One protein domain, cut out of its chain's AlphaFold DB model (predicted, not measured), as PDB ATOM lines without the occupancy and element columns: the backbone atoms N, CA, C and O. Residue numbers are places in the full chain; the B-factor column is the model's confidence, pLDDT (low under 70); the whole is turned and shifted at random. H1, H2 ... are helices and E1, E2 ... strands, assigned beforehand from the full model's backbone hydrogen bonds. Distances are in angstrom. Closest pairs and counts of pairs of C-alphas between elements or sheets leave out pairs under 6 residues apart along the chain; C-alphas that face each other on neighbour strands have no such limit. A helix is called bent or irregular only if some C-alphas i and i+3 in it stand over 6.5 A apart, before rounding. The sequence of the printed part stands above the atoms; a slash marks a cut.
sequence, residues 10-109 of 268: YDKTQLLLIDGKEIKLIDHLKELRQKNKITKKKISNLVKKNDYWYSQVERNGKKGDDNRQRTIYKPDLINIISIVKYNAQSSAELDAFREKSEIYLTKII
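What this domain is: This is residues 10 to 109 of the 268 residues of an uncharacterized protein of Dorea longicatena (UniProt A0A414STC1). H4 is the core of a small helical body, with H1, H2 and H5 packed round it, H5 crossing it nearly at right angles, and H3 packed on H2. A hairpin of two short strands, E1 and E2, leads into H1, and the loop between H3 and E3 reaches out to Lys 63. The printed part has 100 residues, with five named helices and three named strands in the order E1 E2 H1 H2 H3 E3 H4 H5; the sheet E1 - E2 is antiparallel and the class is mostly helix. It is compact, with a radius of gyration of the C-alphas of 13.0 A, and spans 39 by 34 by 23 A.

How they stand to each other: E1, residues 15 to 18, and E2, residues 21 to 24, form an antiparallel hairpin; N 16 and O 23, 2.8 A apart, are within hydrogen-bond range. H4, residues 74 to 86, is the hub. Its residues 81 to 85 alone touch H1, residues 25 to 35, at a shallow tilt of 28 degrees, the same way; the closest C-alphas, of Arg 33 and Val 84, are 5.0 A apart. H5, residues 91 to 109, touches H4 about perpendicular at 83 degrees, the closest C-alphas, of Ile 78 and Ser 101, being 5.5 A apart. H2, residues 40 to 48, touches H4 at a steep tilt of 44 degrees, opposite ways, closest at the C-alphas of Val 47 and Asn 79, 6.5 A. H3, residues 53 to 57, touches H2, closest at the C-alphas of Ser 44 and Tyr 54, 5.1 A. E3, residues 71 to 73, pairs with no named strand, but its residues 71 to 72 pair antiparallel with residues 10 to 11. Every O i to N i+4 pair is within hydrogen-bond range in H1, H2, H3 and H4, and 12 of 15 are in H5.

Where its parts are: E1 begins at C-alpha 15 (134.728, 169.735, 185.373), and H5 ends at C-alpha 109 (137.802, 179.083, 183.272). H5 is 23.3 A long, H4 16.9 A and H1 15.6 A. H5 is irregular, with C-alphas 96 and 99 7.4 A apart, and has a kink of 47 degrees near residue 98.

The domain as a whole: The two C-alphas farthest apart, of Lys 63 and Ala 96, are 39.6 A apart. The printed part has no cut, and H3 to E3 is the long link. Mean pLDDT of the printed part is 80.4; residues 19 to 20 and 60 to 69 are under 70.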
ATOM      1  N   TYR A  10     145.259 170.074 178.917       82.00
ATOM      2  CA  TYR A  10     144.013 170.158 179.673       82.00
ATOM      3  C   TYR A  10     143.125 168.969 179.324       82.00
ATOM      4  O   TYR A  10     142.990 168.642 178.141       82.00
ATOM      5  N   ASP A  11     142.531 168.313 180.324       81.00
ATOM      6  CA  ASP A  11     141.540 167.259 180.081       81.00
ATOM      7  C   ASP A  11     140.260 167.900 179.531       81.00
ATOM      8  O   ASP A  11     139.679 168.794 180.148       81.00
ATOM      9  N   LYS A  12     139.784 167.433 178.374       83.31
ATOM     10  CA  LYS A  12     138.537 167.927 177.771       83.31
ATOM     11  C   LYS A  12     137.324 167.705 178.683       83.31
ATOM     12  O   LYS A  12     136.332 168.429 178.591       83.31
ATOM     13  N   THR A  13     137.397 166.677 179.528       81.88
ATOM     14  CA  THR A  13     136.347 166.260 180.457       81.88
ATOM     15  C   THR A  13     136.490 166.878 181.841       81.88
ATOM     16  O   THR A  13     135.646 166.608 182.693       81.88
ATOM     17  N   GLN A  14     137.502 167.731 182.051       79.69
ATOM     18  CA  GLN A  14     137.663 168.462 183.298       79.69
ATOM     19  C   GLN A  14     136.378 169.227 183.625       79.69
ATOM     20  O   GLN A  14     135.889 170.005 182.803       79.69
ATOM     21  N   LEU A  15     135.851 168.989 184.826       79.12
ATOM     22  CA  LEU A  15     134.728 169.735 185.373       79.12
ATOM     23  C   LEU A  15     135.210 171.114 185.813       79.12
ATOM     24  O   LEU A  15     136.239 171.248 186.476       79.12
ATOM     25  N   LEU A  16     134.463 172.133 185.411       80.38
ATOM     26  CA  LEU A  16     134.728 173.532 185.696       80.38
ATOM     27  C   LEU A  16     133.486 174.152 186.314       80.38
ATOM     28  O   LEU A  16     132.367 173.831 185.915       80.38
ATOM     29  N   LEU A  17     133.695 175.087 187.235       74.62
ATOM     30  CA  LEU A  17     132.629 175.896 187.802       74.62
ATOM     31  C   LEU A  17     132.638 177.266 187.120       74.62
ATOM     32  O   LEU A  17     133.506 178.094 187.395       74.62
ATOM     33  N   ILE A  18     131.686 177.497 186.217       73.62
ATOM     34  CA  ILE A  18     131.562 178.749 185.461       73.62
ATOM     35  C   ILE A  18     130.157 179.298 185.689       73.62
ATOM     36  O   ILE A  18     129.176 178.593 185.476       73.62
ATOM     37  N   ASP A  19     130.062 180.545 186.157       67.69
ATOM     38  CA  ASP A  19     128.790 181.232 186.434       67.69
ATOM     39  C   ASP A  19     127.833 180.423 187.342       67.69
ATOM     40  O   ASP A  19     126.618 180.432 187.167       67.69
ATOM     41  N   GLY A  20     128.390 179.683 188.312       67.31
ATOM     42  CA  GLY A  20     127.626 178.852 189.254       67.31
ATOM     43  C   GLY A  20     127.119 177.520 188.683       67.31
ATOM     44  O   GLY A  20     126.428 176.788 189.386       67.31
ATOM     45  N   LYS A  21     127.472 177.183 187.436       76.06
ATOM     46  CA  LYS A  21     127.151 175.908 186.786       76.06
ATOM     47  C   LYS A  21     128.402 175.039 186.683       76.06
ATOM     48  O   LYS A  21     129.449 175.495 186.222       76.06
ATOM     49  N   GLU A  22     128.273 173.772 187.061       79.56
ATOM     50  CA  GLU A  22     129.279 172.759 186.747       79.56
ATOM     51  C   GLU A  22     129.139 172.323 185.288       79.56
ATOM     52  O   GLU A  22     128.083 171.863 184.843       79.56
ATOM     53  N   ILE A  23     130.206 172.490 184.516       83.19
ATOM     54  CA  ILE A  23     130.243 172.148 183.097       83.19
ATOM     55  C   ILE A  23     131.614 171.589 182.727       83.19
ATOM     56  O   ILE A  23     132.641 172.016 183.251       83.19
ATOM     57  N   LYS A  24     131.657 170.621 181.809       85.06
ATOM     58  CA  LYS A  24     132.930 170.125 181.276       85.06
ATOM     59  C   LYS A  24     133.572 171.186 180.387       85.06
ATOM     60  O   LYS A  24     132.869 171.857 179.631       85.06
ATOM     61  N   LEU A  25     134.903 171.274 180.394       85.06
ATOM     62  CA  LEU A  25     135.665 172.202 179.546       85.06
ATOM     63  C   LEU A  25     135.198 172.179 178.084       85.06
ATOM     64  O   LEU A  25     134.925 173.230 177.503       85.06
ATOM     65  N   ILE A  26     135.061 170.991 177.493       87.75
ATOM     66  CA  ILE A  26     134.643 170.865 176.092       87.75
ATOM     67  C   ILE A  26     133.195 171.293 175.849       87.75
ATOM     68  O   ILE A  26     132.892 171.864 174.799       87.75
ATOM     69  N   ASP A  27     132.307 171.054 176.812       87.56
ATOM     70  CA  ASP A  27     130.898 171.421 176.699       87.56
ATOM     71  C   ASP A  27     130.736 172.943 176.793       87.56
ATOM     72  O   ASP A  27     129.999 173.524 175.999       87.56
ATOM     73  N   HIS A  28     131.518 173.612 177.646       89.06
ATOM     74  CA  HIS A  28     131.571 175.077 177.705       89.06
ATOM     75  C   HIS A  28     132.070 175.698 176.394       89.06
ATOM     76  O   HIS A  28     131.458 176.616 175.844       89.06
ATOM     77  N   LEU A  29     133.158 175.164 175.826       89.38
ATOM     78  CA  LEU A  29     133.672 175.626 174.529       89.38
ATOM     79  C   LEU A  29     132.656 175.404 173.400       89.38
ATOM     80  O   LEU A  29     132.516 176.248 172.510       89.38
ATOM     81  N   LYS A  30     131.911 174.296 173.450       90.50
ATOM     82  CA  LYS A  30     130.837 173.987 172.504       90.50
ATOM     83  C   LYS A  30     129.656 174.950 172.643       90.50
ATOM     84  O   LYS A  30     129.151 175.396 171.610       90.50
ATOM     85  N   GLU A  31     129.244 175.301 173.862       90.94
ATOM     86  CA  GLU A  31     128.204 176.311 174.118       90.94
ATOM     87  C   GLU A  31     128.613 177.671 173.525       90.94
ATOM     88  O   GLU A  31     127.853 178.266 172.755       90.94
ATOM     89  N   LEU A  32     129.850 178.120 173.775       89.94
ATOM     90  CA  LEU A  32     130.394 179.354 173.190       89.94
ATOM     91  C   LEU A  32     130.424 179.306 171.657       89.94
ATOM     92  O   LEU A  32     129.995 180.249 170.988       89.94
ATOM     93  N   ARG A  33     130.879 178.187 171.083       93.19
ATOM     94  CA  ARG A  33     130.930 177.993 169.631       93.19
ATOM     95  C   ARG A  33     129.539 178.056 168.997       93.19
ATOM     96  O   ARG A  33     129.375 178.690 167.954       93.19
ATOM     97  N   GLN A  34     128.557 177.373 169.588       91.69
ATOM     98  CA  GLN A  34     127.177 177.352 169.098       91.69
ATOM     99  C   GLN A  34     126.531 178.732 169.206       91.69
ATOM    100  O   GLN A  34     125.938 179.190 168.229       91.69
ATOM    101  N   LYS A  35     126.728 179.428 170.334       91.19
ATOM    102  CA  LYS A  35     126.265 180.807 170.542       91.19
ATOM    103  C   LYS A  35     126.785 181.752 169.457       91.19
ATOM    104  O   LYS A  35     126.019 182.538 168.909       91.19
ATOM    105  N   ASN A  36     128.057 181.615 169.094       88.75
ATOM    106  CA  ASN A  36     128.710 182.458 168.092       88.75
ATOM    107  C   ASN A  36     128.612 181.914 166.655       88.75
ATOM    108  O   ASN A  36     129.235 182.461 165.749       88.75
ATOM    109  N   LYS A  37     127.826 180.849 166.420       91.81
ATOM    110  CA  LYS A  37     127.604 180.225 165.098       91.81
ATOM    111  C   LYS A  37     128.900 179.849 164.358       91.81
ATOM    112  O   LYS A  37     128.971 179.890 163.132       91.81
ATOM    113  N   ILE A  38     129.931 179.437 165.095       90.25
ATOM    114  CA  ILE A  38     131.229 179.057 164.526       90.25
ATOM    115  C   ILE A  38     131.209 177.579 164.109       90.25
ATOM    116  O   ILE A  38     130.798 176.687 164.862       90.25
ATOM    117  N   THR A  39     131.675 177.290 162.895       89.62
ATOM    118  CA  THR A  39     131.763 175.914 162.391       89.62
ATOM    119  C   THR A  39     133.004 175.207 162.935       89.62
ATOM    120  O   THR A  39     134.058 175.813 163.123       89.62
ATOM    121  N   LYS A  40     132.912 173.888 163.148       90.50
ATOM    122  CA  LYS A  40     134.067 173.083 163.587       90.50
ATOM    123  C   LYS A  40     135.217 173.139 162.577       90.50
ATOM    124  O   LYS A  40     136.372 173.221 162.974       90.50
ATOM    125  N   LYS A  41     134.882 173.158 161.279       88.19
ATOM    126  CA  LYS A  41     135.832 173.272 160.163       88.19
ATOM    127  C   LYS A  41     136.675 174.547 160.254       88.19
ATOM    128  O   LYS A  41     137.881 174.492 160.052       88.19
ATOM    129  N   LYS A  42     136.057 175.682 160.604       86.44
ATOM    130  CA  LYS A  42     136.768 176.958 160.764       86.44
ATOM    131  C   LYS A  42     137.844 176.875 161.848       86.44
ATOM    132  O   LYS A  42     138.962 177.325 161.624       86.44
ATOM    133  N   ILE A  43     137.522 176.262 162.986       86.69
ATOM    134  CA  ILE A  43     138.475 176.078 164.089       86.69
ATOM    135  C   ILE A  43     139.616 175.152 163.658       86.69
ATOM    136  O   ILE A  43     140.780 175.504 163.821       86.69
ATOM    137  N   SER A  44     139.299 174.005 163.050       85.50
ATOM    138  CA  SER A  44     140.315 173.069 162.553       85.50
ATOM    139  C   SER A  44     141.294 173.733 161.571       85.50
ATOM    140  O   SER A  44     142.508 173.560 161.701       85.50
ATOM    141  N   ASN A  45     140.785 174.547 160.640       81.94
ATOM    142  CA  ASN A  45     141.606 175.201 159.624       81.94
ATOM    143  C   ASN A  45     142.497 176.302 160.198       81.94
ATOM    144  O   ASN A  45     143.669 176.381 159.836       81.94
ATOM    145  N   LEU A  46     141.982 177.110 161.126       80.50
ATOM    146  CA  LEU A  46     142.771 178.174 161.748       80.50
ATOM    147  C   LEU A  46     143.833 177.639 162.718       80.50
ATOM    148  O   LEU A  46     144.919 178.202 162.785       80.50
ATOM    149  N   VAL A  47     143.552 176.552 163.447       81.75
ATOM    150  CA  VAL A  47     144.470 176.032 164.478       81.75
ATOM    151  C   VAL A  47     145.479 175.027 163.917       81.75
ATOM    152  O   VAL A  47     146.660 175.092 164.249       81.75
ATOM    153  N   LYS A  48     145.033 174.076 163.087       80.88
ATOM    154  CA  LYS A  48     145.859 172.950 162.604       80.88
ATOM    155  C   LYS A  48     145.977 172.868 161.082       80.88
ATOM    156  O   LYS A  48     146.569 171.909 160.595       80.88
ATOM    157  N   LYS A  49     145.417 173.831 160.338       81.50
ATOM    158  CA  LYS A  49     145.374 173.820 158.862       81.50
ATOM    159  C   LYS A  49     144.820 172.499 158.309       81.50
ATOM    160  O   LYS A  49     145.335 171.952 157.340       81.50
ATOM    161  N   ASN A  50     143.793 171.959 158.967       79.88
ATOM    162  CA  ASN A  50     143.098 170.754 158.525       79.88
ATOM    163  C   ASN A  50     141.582 170.893 158.686       79.88
ATOM    164  O   ASN A  50     141.095 171.783 159.374       79.88
ATOM    165  N   ASP A  51     140.829 169.969 158.095       77.31
ATOM    166  CA  ASP A  51     139.369 170.087 158.036       77.31
ATOM    167  C   ASP A  51     138.624 169.398 159.194       77.31
ATOM    168  O   ASP A  51     137.463 169.723 159.462       77.31
ATOM    169  N   TYR A  52     139.257 168.466 159.914       79.62
ATOM    170  CA  TYR A  52     138.535 167.520 160.779       79.62
ATOM    171  C   TYR A  52     138.987 167.466 162.244       79.62
ATOM    172  O   TYR A  52     138.237 166.931 163.062       79.62
ATOM    173  N   TRP A  53     140.149 168.020 162.608       83.94
ATOM    174  CA  TRP A  53     140.733 167.846 163.946       83.94
ATOM    175  C   TRP A  53     139.788 168.261 165.074       83.94
ATOM    176  O   TRP A  53     139.495 167.466 165.962       83.94
ATOM    177  N   TYR A  54     139.205 169.457 165.003       84.69
ATOM    178  CA  TYR A  54     138.336 169.957 166.070       84.69
ATOM    179  C   TYR A  54     137.011 169.177 166.174       84.69
ATOM    180  O   TYR A  54     136.380 169.118 167.230       84.69
ATOM    181  N   SER A  55     136.593 168.508 165.092       83.31
ATOM    182  CA  SER A  55     135.464 167.573 165.141       83.31
ATOM    183  C   SER A  55     135.758 166.391 166.062       83.31
ATOM    184  O   SER A  55     134.848 165.931 166.743       83.31
ATOM    185  N   GLN A  56     137.010 165.925 166.112       77.19
ATOM    186  CA  GLN A  56     137.450 164.856 167.011       77.19
ATOM    187  C   GLN A  56     137.563 165.350 168.457       77.19
ATOM    188  O   GLN A  56     137.138 164.640 169.364       77.19
ATOM    189  N   VAL A  57     138.035 166.585 168.659       81.38
ATOM    190  CA  VAL A  57     138.116 167.223 169.986       81.38
ATOM    191  C   VAL A  57     136.732 167.331 170.642       81.38
ATOM    192  O   VAL A  57     136.564 166.954 171.798       81.38
ATOM    193  N   GLU A  58     135.716 167.788 169.898       80.88
ATOM    194  CA  GLU A  58     134.336 167.926 170.400       80.88
ATOM    195  C   GLU A  58     133.520 166.619 170.427       80.88
ATOM    196  O   GLU A  58     132.356 166.634 170.841       80.88
ATOM    197  N   ARG A  59     134.050 165.496 169.930       74.69
ATOM    198  CA  ARG A  59     133.334 164.214 169.992       74.69
ATOM    199  C   ARG A  59     133.441 163.628 171.404       74.69
ATOM    200  O   ARG A  59     134.534 163.378 171.919       74.69
ATOM    201  N   ASN A  60     132.278 163.341 171.984       61.03
ATOM    202  CA  ASN A  60     132.126 162.326 173.022       61.03
ATOM    203  C   ASN A  60     131.972 161.003 172.266       61.03
ATOM    204  O   ASN A  60     131.081 160.898 171.416       61.03
ATOM    205  N   GLY A  61     132.913 160.077 172.428       55.03
ATOM    206  CA  GLY A  61     132.994 158.907 171.566       55.03
ATOM    207  C   GLY A  61     131.763 158.013 171.698       55.03
ATOM    208  O   GLY A  61     131.041 158.001 172.696       55.03
ATOM    209  N   LYS A  62     131.494 157.272 170.626       48.00
ATOM    210  CA  LYS A  62     130.633 156.094 170.662       48.00
ATOM    211  C   LYS A  62     131.576 154.895 170.647       48.00
ATOM    212  O   LYS A  62     132.272 154.721 169.657       48.00
ATOM    213  N   LYS A  63     131.598 154.126 171.743       44.34
ATOM    214  CA  LYS A  63     132.266 152.820 171.919       44.34
ATOM    215  C   LYS A  63     133.655 152.697 171.258       44.34
ATOM    216  O   LYS A  63     133.766 152.285 170.108       44.34
ATOM    217  N   GLY A  64     134.712 152.959 172.030       49.78
ATOM    218  CA  GLY A  64     136.089 152.537 171.711       49.78
ATOM    219  C   GLY A  64     136.974 153.587 171.030       49.78
ATOM    220  O   GLY A  64     138.187 153.407 170.970       49.78
ATOM    221  N   ASP A  65     136.404 154.711 170.586       47.22
ATOM    222  CA  ASP A  65     137.138 155.851 169.999       47.22
ATOM    223  C   ASP A  65     137.444 156.964 171.036       47.22
ATOM    224  O   ASP A  65     138.029 158.002 170.726       47.22
ATOM    225  N   ASP A  66     137.048 156.745 172.299       49.91
ATOM    226  CA  ASP A  66     137.024 157.731 173.392       49.91
ATOM    227  C   ASP A  66     138.399 158.302 173.773       49.91
ATOM    228  O   ASP A  66     138.496 159.421 174.286       49.91
ATOM    229  N   ASN A  67     139.471 157.575 173.453       48.41
ATOM    230  CA  ASN A  67     140.823 157.899 173.897       48.41
ATOM    231  C   ASN A  67     141.686 158.631 172.863       48.41
ATOM    232  O   ASN A  67     142.799 159.028 173.198       48.41
ATOM    233  N   ARG A  68     141.217 158.861 171.625       52.22
ATOM    234  CA  ARG A  68     142.109 159.414 170.585       52.22
ATOM    235  C   ARG A  68     142.555 160.859 170.845       52.22
ATOM    236  O   ARG A  68     143.649 161.220 170.427       52.22
ATOM    237  N   GLN A  69     141.762 161.670 171.555       66.06
ATOM    238  CA  GLN A  69     142.123 163.039 171.971       66.06
ATOM    239  C   GLN A  69     141.443 163.410 173.301       66.06
ATOM    240  O   GLN A  69     140.543 164.249 173.344       66.06
ATOM    241  N   ARG A  70     141.826 162.753 174.404       73.31
ATOM    242  CA  ARG A  70     141.324 163.085 175.757       73.31
ATOM    243  C   ARG A  70     141.799 164.461 176.243       73.31
ATOM    244  O   ARG A  70     141.113 165.124 177.013       73.31
ATOM    245  N   THR A  71     142.951 164.903 175.753       77.94
ATOM    246  CA  THR A  71     143.639 166.107 176.223       77.94
ATOM    247  C   THR A  71     143.878 167.114 175.103       77.94
ATOM    248  O   THR A  71     144.159 166.715 173.973       77.94
ATOM    249  N   ILE A  72     143.859 168.405 175.429       81.81
ATOM    250  CA  ILE A  72     144.124 169.519 174.506       81.81
ATOM    251  C   ILE A  72     145.384 170.260 174.972       81.81
ATOM    252  O   ILE A  72     145.507 170.574 176.154       81.81
ATOM    253  N   TYR A  73     146.325 170.555 174.072       83.38
ATOM    254  CA  TYR A  73     147.512 171.346 174.417       83.38
ATOM    255  C   TYR A  73     147.156 172.812 174.694       83.38
ATOM    256  O   TYR A  73     146.298 173.378 174.017       83.38
ATOM    257  N   LYS A  74     147.866 173.460 175.629       82.94
ATOM    258  CA  LYS A  74     147.650 174.872 175.994       82.94
ATOM    259  C   LYS A  74     147.599 175.830 174.788       82.94
ATOM    260  O   LYS A  74     146.643 176.600 174.727       82.94
ATOM    261  N   PRO A  75     148.532 175.792 173.811       84.38
ATOM    262  CA  PRO A  75     148.477 176.702 172.663       84.38
ATOM    263  C   PRO A  75     147.221 176.498 171.806       84.38
ATOM    264  O   PRO A  75     146.578 177.461 171.397       84.38
ATOM    265  N   ASP A  76     146.828 175.240 171.595       86.94
ATOM    266  CA  ASP A  76     145.630 174.902 170.826       86.94
ATOM    267  C   ASP A  76     144.361 175.363 171.552       86.94
ATOM    268  O   ASP A  76     143.456 175.912 170.926       86.94
ATOM    269  N   LEU A  77     144.308 175.194 172.877       87.44
ATOM    270  CA  LEU A  77     143.190 175.643 173.703       87.44
ATOM    271  C   LEU A  77     143.048 177.170 173.693       87.44
ATOM    272  O   LEU A  77     141.938 177.678 173.550       87.44
ATOM    273  N   ILE A  78     144.163 177.900 173.789       87.69
ATOM    274  CA  ILE A  78     144.187 179.367 173.689       87.69
ATOM    275  C   ILE A  78     143.652 179.816 172.328       87.69
ATOM    276  O   ILE A  78     142.781 180.681 172.277       87.69
ATOM    277  N   ASN A  79     144.095 179.187 171.236       88.88
ATOM    278  CA  ASN A  79     143.602 179.511 169.899       88.88
ATOM    279  C   ASN A  79     142.111 179.185 169.737       88.88
ATOM    280  O   ASN A  79     141.372 179.981 169.157       88.88
ATOM    281  N   ILE A  80     141.636 178.060 170.290       89.75
ATOM    282  CA  ILE A  80     140.202 177.745 170.325       89.75
ATOM    283  C   ILE A  80     139.444 178.860 171.051       89.75
ATOM    284  O   ILE A  80     138.464 179.352 170.501       89.75
ATOM    285  N   ILE A  81     139.899 179.297 172.232       90.12
ATOM    286  CA  ILE A  81     139.277 180.389 173.002       90.12
ATOM    287  C   ILE A  81     139.276 181.699 172.202       90.12
ATOM    288  O   ILE A  81     138.232 182.348 172.120       90.12
ATOM    289  N   SER A  82     140.383 182.058 171.542       90.19
ATOM    290  CA  SER A  82     140.462 183.240 170.668       90.19
ATOM    291  C   SER A  82     139.381 183.216 169.586       90.19
ATOM    292  O   SER A  82     138.733 184.228 169.320       90.19
ATOM    293  N   ILE A  83     139.112 182.043 169.012       89.62
ATOM    294  CA  ILE A  83     138.072 181.875 167.995       89.62
ATOM    295  C   ILE A  83     136.676 181.889 168.629       89.62
ATOM    296  O   ILE A  83     135.825 182.667 168.208       89.62
ATOM    297  N   VAL A  84     136.413 181.053 169.639       91.75
ATOM    298  CA  VAL A  84     135.048 180.852 170.156       91.75
ATOM    299  C   VAL A  84     134.568 181.968 171.072       91.75
ATOM    300  O   VAL A  84     133.365 182.178 171.138       91.75
ATOM    301  N   LYS A  85     135.456 182.691 171.763       90.56
ATOM    302  CA  LYS A  85     135.088 183.776 172.689       90.56
ATOM    303  C   LYS A  85     135.291 185.161 172.084       90.56
ATOM    304  O   LYS A  85     134.432 186.018 172.280       90.56
ATOM    305  N   TYR A  86     136.394 185.367 171.365       88.69
ATOM    306  CA  TYR A  86     136.784 186.672 170.813       88.69
ATOM    307  C   TYR A  86     136.579 186.790 169.296       88.69
ATOM    308  O   TYR A  86     136.841 187.844 168.729       88.69
ATOM    309  N   ASN A  87     136.036 185.749 168.653       88.25
ATOM    310  CA  ASN A  87     135.664 185.735 167.236       88.25
ATOM    311  C   ASN A  87     136.831 186.013 166.270       88.25
ATOM    312  O   ASN A  87     136.632 186.653 165.237       88.25
ATOM    313  N   ALA A  88     138.025 185.493 166.565       87.31
ATOM    314  CA  ALA A  88     139.167 185.573 165.654       87.31
ATOM    315  C   ALA A  88     138.856 184.943 164.276       87.31
ATOM    316  O   ALA A  88     138.338 183.820 164.184       87.31
ATOM    317  N   GLN A  89     139.170 185.668 163.201       84.94
ATOM    318  CA  GLN A  89     138.959 185.270 161.803       84.94
ATOM    319  C   GLN A  89     140.254 184.903 161.076       84.94
ATOM    320  O   GLN A  89     140.208 184.168 160.092       84.94
ATOM    321  N   SER A  90     141.396 185.408 161.543       83.19
ATOM    322  CA  SER A  90     142.688 185.303 160.864       83.19
ATOM    323  C   SER A  90     143.809 184.910 161.829       83.19
ATOM    324  O   SER A  90     143.664 185.026 163.045       83.19
ATOM    325  N   SER A  91     144.950 184.459 161.293       80.25
ATOM    326  CA  SER A  91     146.123 184.125 162.118       80.25
ATOM    327  C   SER A  91     146.647 185.337 162.895       80.25
ATOM    328  O   SER A  91     147.007 185.194 164.055       80.25
ATOM    329  N   ALA A  92     146.626 186.532 162.295       79.50
ATOM    330  CA  ALA A  92     147.049 187.763 162.964       79.50
ATOM    331  C   ALA A  92     146.132 188.121 164.149       79.50
ATOM    332  O   ALA A  92     146.592 188.579 165.192       79.50
ATOM    333  N   GLU A  93     144.829 187.864 164.020       77.56
ATOM    334  CA  GLU A  93     143.878 188.055 165.118       77.56
ATOM    335  C   GLU A  93     144.044 187.015 166.232       77.56
ATOM    336  O   GLU A  93     143.801 187.335 167.395       77.56
ATOM    337  N   LEU A  94     144.477 185.787 165.917       80.88
ATOM    338  CA  LEU A  94     144.802 184.796 166.952       80.88
ATOM    339  C   LEU A  94     145.917 185.305 167.865       80.88
ATOM    340  O   LEU A  94     145.784 185.193 169.084       80.88
ATOM    341  N   ASP A  95     146.955 185.910 167.284       81.31
ATOM    342  CA  ASP A  95     148.063 186.500 168.033       81.31
ATOM    343  C   ASP A  95     147.608 187.721 168.840       81.31
ATOM    344  O   ASP A  95     147.912 187.820 170.030       81.31
ATOM    345  N   ALA A  96     146.792 188.599 168.248       84.75
ATOM    346  CA  ALA A  96     146.253 189.776 168.934       84.75
ATOM    347  C   ALA A  96     145.353 189.422 170.135       84.75
ATOM    348  O   ALA A  96     145.341 190.133 171.143       84.75
ATOM    349  N   PHE A  97     144.587 188.328 170.056       86.50
ATOM    350  CA  PHE A  97     143.704 187.879 171.140       86.50
ATOM    351  C   PHE A  97     144.343 186.867 172.091       86.50
ATOM    352  O   PHE A  97     143.720 186.505 173.092       86.50
ATOM    353  N   ARG A  98     145.580 186.435 171.832       84.69
ATOM    354  CA  ARG A  98     146.275 185.401 172.606       84.69
ATOM    355  C   ARG A  98     146.323 185.710 174.100       84.69
ATOM    356  O   ARG A  98     145.941 184.864 174.905       84.69
ATOM    357  N   GLU A  99     146.727 186.925 174.464       84.19
ATOM    358  CA  GLU A  99     146.844 187.352 175.864       84.19
ATOM    359  C   GLU A  99     145.480 187.352 176.573       84.19
ATOM    360  O   GLU A  99     145.330 186.814 177.671       84.19
ATOM    361  N   LYS A 100     144.437 187.869 175.908       84.12
ATOM    362  CA  LYS A 100     143.065 187.871 176.443       84.12
ATOM    363  C   LYS A 100     142.537 186.448 176.644       84.12
ATOM    364  O   LYS A 100     141.916 186.160 177.665       84.12
ATOM    365  N   SER A 101     142.823 185.553 175.705       86.06
ATOM    366  CA  SER A 101     142.455 184.137 175.777       86.06
ATOM    367  C   SER A 101     143.198 183.385 176.879       86.06
ATOM    368  O   SER A 101     142.604 182.540 177.551       86.06
ATOM    369  N   GLU A 102     144.463 183.716 177.129       85.19
ATOM    370  CA  GLU A 102     145.234 183.155 178.241       85.19
ATOM    371  C   GLU A 102     144.708 183.633 179.601       85.19
ATOM    372  O   GLU A 102     144.554 182.831 180.528       85.19
ATOM    373  N   ILE A 103     144.333 184.911 179.711       83.56
ATOM    374  CA  ILE A 103     143.657 185.452 180.898       83.56
ATOM    375  C   ILE A 103     142.306 184.757 181.116       83.56
ATOM    376  O   ILE A 103     141.982 184.384 182.242       83.56
ATOM    377  N   TYR A 104     141.526 184.539 180.054       82.88
ATOM    378  CA  TYR A 104     140.246 183.831 180.141       82.88
ATOM    379  C   TYR A 104     140.429 182.389 180.636       82.88
ATOM    380  O   TYR A 104     139.709 181.947 181.531       82.88
ATOM    381  N   LEU A 105     141.433 181.674 180.123       83.50
ATOM    382  CA  LEU A 105     141.754 180.312 180.546       83.50
ATOM    383  C   LEU A 105     142.171 180.235 182.023       83.50
ATOM    384  O   LEU A 105     141.691 179.378 182.762       83.50
ATOM    385  N   THR A 106     143.051 181.136 182.455       77.88
ATOM    386  CA  THR A 106     143.669 181.088 183.790       77.88
ATOM    387  C   THR A 106     142.793 181.689 184.885       77.88
ATOM    388  O   THR A 106     142.725 181.134 185.977       77.88
ATOM    389  N   LYS A 107     142.106 182.807 184.614       75.75
ATOM    390  CA  LYS A 107     141.357 183.559 185.635       75.75
ATOM    391  C   LYS A 107     139.861 183.264 185.647       75.75
ATOM    392  O   LYS A 107     139.258 183.358 186.715       75.75
ATOM    393  N   ILE A 108     139.269 182.937 184.495       71.62
ATOM    394  CA  ILE A 108     137.811 182.768 184.361       71.62
ATOM    395  C   ILE A 108     137.437 181.289 184.313       71.62
ATOM    396  O   ILE A 108     136.668 180.833 185.147       71.62
ATOM    397  N   ILE A 109     138.016 180.533 183.378       75.06
ATOM    398  CA  ILE A 109     137.802 179.083 183.272       75.06
ATOM    399  C   ILE A 109     138.487 178.358 184.443       75.06
ATOM    400  O   ILE A 109     137.944 177.383 184.953       75.06
TER     401      ILE A 109